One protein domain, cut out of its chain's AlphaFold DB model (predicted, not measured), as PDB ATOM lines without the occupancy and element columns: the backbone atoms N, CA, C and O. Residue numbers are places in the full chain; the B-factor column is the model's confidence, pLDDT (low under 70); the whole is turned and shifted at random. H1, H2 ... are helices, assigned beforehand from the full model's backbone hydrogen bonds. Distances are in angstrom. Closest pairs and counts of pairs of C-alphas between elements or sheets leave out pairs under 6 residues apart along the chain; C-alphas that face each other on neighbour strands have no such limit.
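AT A GLANCE: This is residues 2 to 43 and 61 to 91 of the 493 residues of the protein "Cytochrome c oxidase subunit 2" of Colwellia sp. Bg11-12 (UniProt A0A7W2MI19). Two long helices, H1 and H2, run side by side in opposite ways as a narrow V, meeting where H1 begins and H2 ends and spreading toward the cut. Before H1, residues 2 to 10 make a loop on the side away from H2. The 73 printed residues hold two named helices, H1 then H2, and no named strand: all helix. The whole is only just loose, close to extended, with a radius of gyration of the C-alphas of 16.4 A, and flat, spanning 52 by 33 by 10 A.

HOW THE PARTS SIT: H1, residues 11 to 43, touches H2, residues 61 to 89, with residues 12 to 23 alone, meeting residues 77 to 88. Their closest C-alphas, Val 12 and Met 88, are 6.7 A apart. The tilt is shallow, 17 degrees, opposite ways. Residues 31 to 43 and 61 to 69 stand free. Every O i to N i+4 pair is within hydrogen-bond range in H1, and 23 of 25 in H2.

IN THESE COORDINATES: H1 starts at C-alpha 11 (-59.390, 291.922, -19.731) and measures 47.3 A. H2 measures 41.9 A, has a kink of 30 degrees near residue 80, and ends at C-alpha 89 (-56.710, 278.867, -22.378).

THE WHOLE: Residues 44 to 60 are not printed; C-alphas 43 and 61 are 25.5 A apart. No printed residue is under 70 in pLDDT.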
ATOM      1  N   GLN A   2     -40.091 304.475 -20.923       78.75
ATOM      2  CA  GLN A   2     -41.045 303.664 -20.176       78.75
ATOM      3  C   GLN A   2     -40.356 302.337 -19.834       78.75
ATOM      4  O   GLN A   2     -39.870 301.663 -20.733       78.75
ATOM      5  N   LEU A   3     -40.224 302.026 -18.542       88.19
ATOM      6  CA  LEU A   3     -39.489 300.847 -18.045       88.19
ATOM      7  C   LEU A   3     -40.410 299.706 -17.596       88.19
ATOM      8  O   LEU A   3     -39.932 298.637 -17.234       88.19
ATOM      9  N   ASN A   4     -41.718 299.959 -17.558       88.94
ATOM     10  CA  ASN A   4     -42.709 298.979 -17.141       88.94
ATOM     11  C   ASN A   4     -43.311 298.283 -18.368       88.94
ATOM     12  O   ASN A   4     -43.280 298.841 -19.469       88.94
ATOM     13  N   LEU A   5     -43.904 297.109 -18.159       86.12
ATOM     14  CA  LEU A   5     -44.734 296.458 -19.166       86.12
ATOM     15  C   LEU A   5     -45.864 297.396 -19.611       86.12
ATOM     16  O   LEU A   5     -46.363 298.230 -18.844       86.12
ATOM     17  N   THR A   6     -46.282 297.253 -20.864       85.44
ATOM     18  CA  THR A   6     -47.461 297.944 -21.383       85.44
ATOM     19  C   THR A   6     -48.697 297.444 -20.645       85.44
ATOM     20  O   THR A   6     -48.953 296.242 -20.607       85.44
ATOM     21  N   LYS A   7     -49.490 298.359 -20.078       90.62
ATOM     22  CA  LYS A   7     -50.819 298.007 -19.572       90.62
ATOM     23  C   LYS A   7     -51.715 297.716 -20.773       90.62
ATOM     24  O   LYS A   7     -51.955 298.612 -21.580       90.62
ATOM     25  N   GLY A   8     -52.145 296.468 -20.912       92.06
ATOM     26  CA  GLY A   8     -52.883 296.041 -22.093       92.06
ATOM     27  C   GLY A   8     -54.331 296.546 -22.148       92.06
ATOM     28  O   GLY A   8     -54.833 297.220 -21.241       92.06
ATOM     29  N   VAL A   9     -54.992 296.244 -23.264       95.50
ATOM     30  CA  VAL A   9     -56.332 296.736 -23.620       95.50
ATOM     31  C   VAL A   9     -57.429 295.678 -23.531       95.50
ATOM     32  O   VAL A   9     -58.601 296.016 -23.640       95.50
ATOM     33  N   THR A  10     -57.077 294.423 -23.277       95.75
ATOM     34  CA  THR A  10     -58.027 293.324 -23.040       95.75
ATOM     35  C   THR A  10     -58.161 293.051 -21.543       95.75
ATOM     36  O   THR A  10     -57.295 293.443 -20.760       95.75
ATOM     37  N   GLU A  11     -59.228 292.372 -21.124       93.50
ATOM     38  CA  GLU A  11     -59.390 291.922 -19.731       93.50
ATOM     39  C   GLU A  11     -58.212 291.049 -19.281       93.50
ATOM     40  O   GLU A  11     -57.494 291.425 -18.358       93.50
ATOM     41  N   VAL A  12     -57.913 289.996 -20.047       93.06
ATOM     42  CA  VAL A  12     -56.758 289.108 -19.836       93.06
ATOM     43  C   VAL A  12     -55.450 289.888 -19.689       93.06
ATOM     44  O   VAL A  12     -54.675 289.650 -18.768       93.06
ATOM     45  N   SER A  13     -55.192 290.865 -20.563       95.19
ATOM     46  CA  SER A  13     -53.944 291.633 -20.499       95.19
ATOM     47  C   SER A  13     -53.822 292.520 -19.259       95.19
ATOM     48  O   SER A  13     -52.708 292.799 -18.811       95.19
ATOM     49  N   ARG A  14     -54.953 292.963 -18.697       95.56
ATOM     50  CA  ARG A  14     -54.986 293.716 -17.441       95.56
ATOM     51  C   ARG A  14     -54.716 292.787 -16.261       95.56
ATOM     52  O   ARG A  14     -53.888 293.142 -15.428       95.56
ATOM     53  N   ASP A  15     -55.291 291.588 -16.260       94.88
ATOM     54  CA  ASP A  15     -55.028 290.574 -15.233       94.88
ATOM     55  C   ASP A  15     -53.559 290.134 -15.228       94.88
ATOM     56  O   ASP A  15     -52.920 290.101 -14.177       94.88
ATOM     57  N   VAL A  16     -52.978 289.877 -16.405       95.25
ATOM     58  CA  VAL A  16     -51.547 289.552 -16.548       95.25
ATOM     59  C   VAL A  16     -50.666 290.698 -16.040       95.25
ATOM     60  O   VAL A  16     -49.678 290.459 -15.341       95.25
ATOM     61  N   TYR A  17     -51.021 291.949 -16.349       95.88
ATOM     62  CA  TYR A  17     -50.303 293.119 -15.841       95.88
ATOM     63  C   TYR A  17     -50.387 293.220 -14.311       95.88
ATOM     64  O   TYR A  17     -49.367 293.421 -13.650       95.88
ATOM     65  N   ASP A  18     -51.572 293.045 -13.731       95.38
ATOM     66  CA  ASP A  18     -51.776 293.139 -12.284       95.38
ATOM     67  C   ASP A  18     -51.061 291.996 -11.538       95.38
ATOM     68  O   ASP A  18     -50.431 292.236 -10.503       95.38
ATOM     69  N   LEU A  19     -51.046 290.778 -12.098       95.56
ATOM     70  CA  LEU A  19     -50.242 289.651 -11.607       95.56
ATOM     71  C   LEU A  19     -48.740 289.950 -11.650       95.56
ATOM     72  O   LEU A  19     -48.030 289.689 -10.675       95.56
ATOM     73  N   HIS A  20     -48.251 290.526 -12.752       95.44
ATOM     74  CA  HIS A  20     -46.859 290.958 -12.861       95.44
ATOM     75  C   HIS A  20     -46.512 291.988 -11.781       95.44
ATOM     76  O   HIS A  20     -45.492 291.852 -11.104       95.44
ATOM     77  N   MET A  21     -47.366 292.994 -11.580       96.06
ATOM     78  CA  MET A  21     -47.146 294.025 -10.568       96.06
ATOM     79  C   MET A  21     -47.171 293.449  -9.147       96.06
ATOM     80  O   MET A  21     -46.309 293.798  -8.341       96.06
ATOM     81  N   LEU A  22     -48.089 292.523  -8.849       95.06
ATOM     82  CA  LEU A  22     -48.119 291.797  -7.578       95.06
ATOM     83  C   LEU A  22     -46.800 291.049  -7.334       95.06
ATOM     84  O   LEU A  22     -46.178 291.227  -6.285       95.06
ATOM     85  N   ALA A  23     -46.349 290.253  -8.307       95.81
ATOM     86  CA  ALA A  23     -45.092 289.515  -8.214       95.81
ATOM     87  C   ALA A  23     -43.894 290.461  -8.035       95.81
ATOM     88  O   ALA A  23     -43.040 290.228  -7.180       95.81
ATOM     89  N   MET A  24     -43.863 291.570  -8.779       96.12
ATOM     90  CA  MET A  24     -42.823 292.589  -8.663       96.12
ATOM     91  C   MET A  24     -42.776 293.190  -7.252       96.12
ATOM     92  O   MET A  24     -41.696 293.296  -6.672       96.12
ATOM     93  N   TYR A  25     -43.922 293.536  -6.654       96.69
ATOM     94  CA  TYR A  25     -43.962 294.073  -5.289       96.69
ATOM     95  C   TYR A  25     -43.481 293.066  -4.240       96.69
ATOM     96  O   TYR A  25     -42.748 293.449  -3.323       96.69
ATOM     97  N   ILE A  26     -43.823 291.785  -4.392       96.75
ATOM     98  CA  ILE A  26     -43.324 290.709  -3.526       96.75
ATOM     99  C   ILE A  26     -41.799 290.586  -3.660       96.75
ATOM    100  O   ILE A  26     -41.093 290.591  -2.651       96.75
ATOM    101  N   CYS A  27     -41.271 290.553  -4.888       97.31
ATOM    102  CA  CYS A  27     -39.832 290.496  -5.150       97.31
ATOM    103  C   CYS A  27     -39.084 291.701  -4.564       97.31
ATOM    104  O   CYS A  27     -38.032 291.529  -3.949       97.31
ATOM    105  N   VAL A  28     -39.631 292.913  -4.698       97.81
ATOM    106  CA  VAL A  28     -39.059 294.128  -4.097       97.81
ATOM    107  C   VAL A  28     -39.048 294.028  -2.572       97.81
ATOM    108  O   VAL A  28     -38.023 294.318  -1.959       97.81
ATOM    109  N   ALA A  29     -40.139 293.576  -1.947       97.88
ATOM    110  CA  ALA A  29     -40.205 293.407  -0.496       97.88
ATOM    111  C   ALA A  29     -39.175 292.381   0.012       97.88
ATOM    112  O   ALA A  29     -38.443 292.665   0.962       97.88
ATOM    113  N   ILE A  30     -39.057 291.226  -0.654       97.69
ATOM    114  CA  ILE A  30     -38.036 290.212  -0.346       97.69
ATOM    115  C   ILE A  30     -36.635 290.799  -0.525       97.69
ATOM    116  O   ILE A  30     -35.792 290.656   0.360       97.69
ATOM    117  N   GLY A  31     -36.395 291.506  -1.632       98.12
ATOM    118  CA  GLY A  31     -35.130 292.179  -1.907       98.12
ATOM    119  C   GLY A  31     -34.745 293.147  -0.790       98.12
ATOM    120  O   GLY A  31     -33.631 293.075  -0.280       98.12
ATOM    121  N   VAL A  32     -35.671 293.995  -0.337       98.50
ATOM    122  CA  VAL A  32     -35.439 294.923   0.781       98.50
ATOM    123  C   VAL A  32     -35.067 294.179   2.065       98.50
ATOM    124  O   VAL A  32     -34.139 294.599   2.755       98.50
ATOM    125  N   VAL A  33     -35.731 293.063   2.380       97.31
ATOM    126  CA  VAL A  33     -35.418 292.259   3.576       97.31
ATOM    127  C   VAL A  33     -34.031 291.620   3.469       97.31
ATOM    128  O   VAL A  33     -33.226 291.749   4.392       97.31
ATOM    129  N   VAL A  34     -33.725 290.972   2.342       97.81
ATOM    130  CA  VAL A  34     -32.448 290.273   2.123       97.81
ATOM    131  C   VAL A  34     -31.287 291.261   2.076       97.81
ATOM    132  O   VAL A  34     -30.340 291.138   2.855       97.81
ATOM    133  N   PHE A  35     -31.366 292.280   1.218       98.31
ATOM    134  CA  PHE A  35     -30.322 293.298   1.120       98.31
ATOM    135  C   PHE A  35     -30.203 294.100   2.416       98.31
ATOM    136  O   PHE A  35     -29.090 294.399   2.837       98.31
ATOM    137  N   GLY A  36     -31.313 294.385   3.099       98.31
ATOM    138  CA  GLY A  36     -31.305 295.013   4.418       98.31
ATOM    139  C   GLY A  36     -30.511 294.202   5.443       98.31
ATOM    140  O   GLY A  36     -29.615 294.746   6.091       98.31
ATOM    141  N   ALA A  37     -30.769 292.894   5.545       96.75
ATOM    142  CA  ALA A  37     -30.030 291.996   6.431       96.75
ATOM    143  C   ALA A  37     -28.543 291.882   6.044       96.75
ATOM    144  O   ALA A  37     -27.671 291.911   6.916       96.75
ATOM    145  N   MET A  38     -28.234 291.814   4.745       97.94
ATOM    146  CA  MET A  38     -26.855 291.798   4.247       97.94
ATOM    147  C   MET A  38     -26.109 293.090   4.589       97.94
ATOM    148  O   MET A  38     -25.029 293.034   5.178       97.94
ATOM    149  N   PHE A  39     -26.680 294.258   4.282       98.06
ATOM    150  CA  PHE A  39     -26.068 295.551   4.588       98.06
ATOM    151  C   PHE A  39     -25.908 295.754   6.092       98.06
ATOM    152  O   PHE A  39     -24.856 296.213   6.541       98.06
ATOM    153  N   TRP A  40     -26.900 295.343   6.883       97.00
ATOM    154  CA  TRP A  40     -26.790 295.320   8.336       97.00
ATOM    155  C   TRP A  40     -25.598 294.468   8.790       97.00
ATOM    156  O   TRP A  40     -24.739 294.938   9.541       97.00
ATOM    157  N   SER A  41     -25.483 293.238   8.285       95.12
ATOM    158  CA  SER A  41     -24.363 292.351   8.602       95.12
ATOM    159  C   SER A  41     -23.012 292.988   8.244       95.12
ATOM    160  O   SER A  41     -22.139 293.112   9.104       95.12
ATOM    161  N   MET A  42     -22.872 293.522   7.028       95.19
ATOM    162  CA  MET A  42     -21.645 294.181   6.561       95.19
ATOM    163  C   MET A  42     -21.256 295.408   7.399       95.19
ATOM    164  O   MET A  42     -20.073 295.662   7.631       95.19
ATOM    165  N   VAL A  43     -22.227 296.200   7.864       95.19
ATOM    166  CA  VAL A  43     -21.958 297.430   8.625       95.19
ATOM    167  C   VAL A  43     -21.637 297.144  10.090       95.19
ATOM    168  O   VAL A  43     -20.789 297.835  10.672       95.19
ATOM    169  N   LYS A  61     -35.904 276.806  14.639       95.88
ATOM    170  CA  LYS A  61     -37.021 277.763  14.574       95.88
ATOM    171  C   LYS A  61     -36.898 278.718  13.386       95.88
ATOM    172  O   LYS A  61     -37.895 278.964  12.713       95.88
ATOM    173  N   VAL A  62     -35.703 279.268  13.150       95.44
ATOM    174  CA  VAL A  62     -35.443 280.147  11.995       95.44
ATOM    175  C   VAL A  62     -35.548 279.346  10.704       95.44
ATOM    176  O   VAL A  62     -36.143 279.834   9.747       95.44
ATOM    177  N   GLU A  63     -35.065 278.105  10.716       96.88
ATOM    178  CA  GLU A  63     -35.145 277.208   9.569       96.88
ATOM    179  C   GLU A  63     -36.583 276.894   9.165       96.88
ATOM    180  O   GLU A  63     -36.962 277.052   8.008       96.88
ATOM    181  N   ILE A  64     -37.435 276.539  10.127       97.69
ATOM    182  CA  ILE A  64     -38.861 276.330   9.857       97.69
ATOM    183  C   ILE A  64     -39.492 277.611   9.298       97.69
ATOM    184  O   ILE A  64     -40.256 277.552   8.335       97.69
ATOM    185  N   LEU A  65     -39.169 278.776   9.870       96.19
ATOM    186  CA  LEU A  65     -39.764 280.045   9.462       96.19
ATOM    187  C   LEU A  65     -39.374 280.439   8.030       96.19
ATOM    188  O   LEU A  65     -40.252 280.772   7.232       96.19
ATOM    189  N   TRP A  66     -38.086 280.374   7.679       96.00
ATOM    190  CA  TRP A  66     -37.615 280.743   6.340       96.00
ATOM    191  C   TRP A  66     -37.991 279.729   5.259       96.00
ATOM    192  O   TRP A  66     -37.837 280.028   4.083       96.00
ATOM    193  N   THR A  67     -38.482 278.545   5.634       97.44
ATOM    194  CA  THR A  67     -38.981 277.533   4.699       97.44
ATOM    195  C   THR A  67     -40.486 277.691   4.533       97.44
ATOM    196  O   THR A  67     -40.986 277.711   3.411       97.44
ATOM    197  N   ALA A  68     -41.216 277.880   5.636       97.81
ATOM    198  CA  ALA A  68     -42.662 278.051   5.612       97.81
ATOM    199  C   ALA A  68     -43.092 279.359   4.925       97.81
ATOM    200  O   ALA A  68     -44.045 279.345   4.150       97.81
ATOM    201  N   ILE A  69     -42.395 280.480   5.167       96.94
ATOM    202  CA  ILE A  69     -42.767 281.780   4.582       96.94
ATOM    203  C   ILE A  69     -42.736 281.746   3.039       96.94
ATOM    204  O   ILE A  69     -43.759 282.088   2.444       96.94
ATOM    205  N   PRO A  70     -41.650 281.312   2.362       96.94
ATOM    206  CA  PRO A  70     -41.642 281.200   0.903       96.94
ATOM    207  C   PRO A  70     -42.733 280.279   0.358       96.94
ATOM    208  O   PRO A  70     -43.363 280.624  -0.636       96.94
ATOM    209  N   ILE A  71     -43.008 279.150   1.023       97.81
ATOM    210  CA  ILE A  71     -44.083 278.233   0.614       97.81
ATOM    211  C   ILE A  71     -45.440 278.948   0.631       97.81
ATOM    212  O   ILE A  71     -46.185 278.878  -0.343       97.81
ATOM    213  N   VAL A  72     -45.753 279.675   1.709       97.31
ATOM    214  CA  VAL A  72     -47.016 280.423   1.822       97.31
ATOM    215  C   VAL A  72     -47.114 281.521   0.759       97.31
ATOM    216  O   VAL A  72     -48.172 281.676   0.152       97.31
ATOM    217  N   ILE A  73     -46.021 282.249   0.493       96.38
ATOM    218  CA  ILE A  73     -45.975 283.278  -0.559       96.38
ATOM    219  C   ILE A  73     -46.277 282.659  -1.932       96.38
ATOM    220  O   ILE A  73     -47.125 283.176  -2.657       96.38
ATOM    221  N   LEU A  74     -45.638 281.535  -2.271       96.69
ATOM    222  CA  LEU A  74     -45.851 280.855  -3.550       96.69
ATOM    223  C   LEU A  74     -47.292 280.355  -3.708       96.69
ATOM    224  O   LEU A  74     -47.888 280.560  -4.761       96.69
ATOM    225  N   ILE A  75     -47.880 279.760  -2.663       95.81
ATOM    226  CA  ILE A  75     -49.284 279.314  -2.692       95.81
ATOM    227  C   ILE A  75     -50.227 280.503  -2.917       95.81
ATOM    228  O   ILE A  75     -51.133 280.419  -3.744       95.81
ATOM    229  N   ALA A  76     -50.003 281.622  -2.223       93.94
ATOM    230  CA  ALA A  76     -50.828 282.819  -2.370       93.94
ATOM    231  C   ALA A  76     -50.756 283.415  -3.788       93.94
ATOM    232  O   ALA A  76     -51.762 283.908  -4.293       93.94
ATOM    233  N   MET A  77     -49.590 283.346  -4.441       95.88
ATOM    234  CA  MET A  77     -49.402 283.797  -5.824       95.88
ATOM    235  C   MET A  77     -49.991 282.827  -6.856       95.88
ATOM    236  O   MET A  77     -50.491 283.267  -7.890       95.88
ATOM    237  N   ALA A  78     -49.944 281.521  -6.587       95.31
ATOM    238  CA  ALA A  78     -50.393 280.497  -7.524       95.31
ATOM    239  C   ALA A  78     -51.903 280.571  -7.797       95.31
ATOM    240  O   ALA A  78     -52.317 280.432  -8.940       95.31
ATOM    241  N   VAL A  79     -52.727 280.843  -6.779       93.25
ATOM    242  CA  VAL A  79     -54.196 280.863  -6.917       93.25
ATOM    243  C   VAL A  79     -54.696 281.845  -7.993       93.25
ATOM    244  O   VAL A  79     -55.391 281.399  -8.911       93.25
ATOM    245  N   PRO A  80     -54.382 283.158  -7.940       94.25
ATOM    246  CA  PRO A  80     -54.826 284.084  -8.977       94.25
ATOM    247  C   PRO A  80     -54.148 283.804 -10.329       94.25
ATOM    248  O   PRO A  80     -54.809 283.920 -11.356       94.25
ATOM    249  N   ALA A  81     -52.886 283.356 -10.343       95.81
ATOM    250  CA  ALA A  81     -52.183 283.009 -11.579       95.81
ATOM    251  C   ALA A  81     -52.845 281.834 -12.321       95.81
ATOM    252  O   ALA A  81     -53.040 281.904 -13.531       95.81
ATOM    253  N   THR A  82     -53.242 280.776 -11.607       95.88
ATOM    254  CA  THR A  82     -53.945 279.629 -12.196       95.88
ATOM    255  C   THR A  82     -55.312 280.025 -12.744       95.88
ATOM    256  O   THR A  82     -55.683 279.549 -13.811       95.88
ATOM    257  N   LYS A  83     -56.049 280.912 -12.062       94.38
ATOM    258  CA  LYS A  83     -57.331 281.411 -12.577       94.38
ATOM    259  C   LYS A  83     -57.147 282.137 -13.914       94.38
ATOM    260  O   LYS A  83     -57.799 281.772 -14.883       94.38
ATOM    261  N   THR A  84     -56.222 283.096 -13.975       94.69
ATOM    262  CA  THR A  84     -55.931 283.828 -15.217       94.69
ATOM    263  C   THR A  84     -55.448 282.892 -16.325       94.69
ATOM    264  O   THR A  84     -55.868 283.053 -17.464       94.69
ATOM    265  N   LEU A  85     -54.637 281.876 -16.008       95.44
ATOM    266  CA  LEU A  85     -54.197 280.879 -16.987       95.44
ATOM    267  C   LEU A  85     -55.373 280.079 -17.572       95.44
ATOM    268  O   LEU A  85     -55.439 279.888 -18.779       95.44
ATOM    269  N   ILE A  86     -56.319 279.637 -16.738       95.12
ATOM    270  CA  ILE A  86     -57.518 278.922 -17.208       95.12
ATOM    271  C   ILE A  86     -58.355 279.814 -18.131       95.12
ATOM    272  O   ILE A  86     -58.828 279.350 -19.168       95.12
ATOM    273  N   ASP A  87     -58.518 281.091 -17.779       92.88
ATOM    274  CA  ASP A  87     -59.265 282.045 -18.600       92.88
ATOM    275  C   ASP A  87     -58.553 282.300 -19.946       92.88
ATOM    276  O   ASP A  87     -59.204 282.345 -20.991       92.88
ATOM    277  N   MET A  88     -57.218 282.390 -19.947       93.56
ATOM    278  CA  MET A  88     -56.394 282.516 -21.158       93.56
ATOM    279  C   MET A  88     -56.538 281.321 -22.106       93.56
ATOM    280  O   MET A  88     -56.635 281.521 -23.312       93.56
ATOM    281  N   GLU A  89     -56.613 280.100 -21.579       93.38
ATOM    282  CA  GLU A  89     -56.710 278.867 -22.378       93.38
ATOM    283  C   GLU A  89     -58.145 278.530 -22.828       93.38
ATOM    284  O   GLU A  89     -58.380 277.574 -23.572       93.38
ATOM    285  N   ASN A  90     -59.146 279.307 -22.406       93.69
ATOM    286  CA  ASN A  90     -60.526 279.087 -22.818       93.69
ATOM    287  C   ASN A  90     -60.774 279.606 -24.245       93.69
ATOM    288  O   ASN A  90     -61.220 280.736 -24.434       93.69
ATOM    289  N   ASN A  91     -60.560 278.760 -25.252       90.88
ATOM    290  CA  ASN A  91     -60.745 279.096 -26.671       90.88
ATOM    291  C   ASN A  91     -62.178 278.882 -27.214       90.88
ATOM    292  O   ASN A  91     -62.442 279.171 -28.380       90.88
TER     293      ASN A  91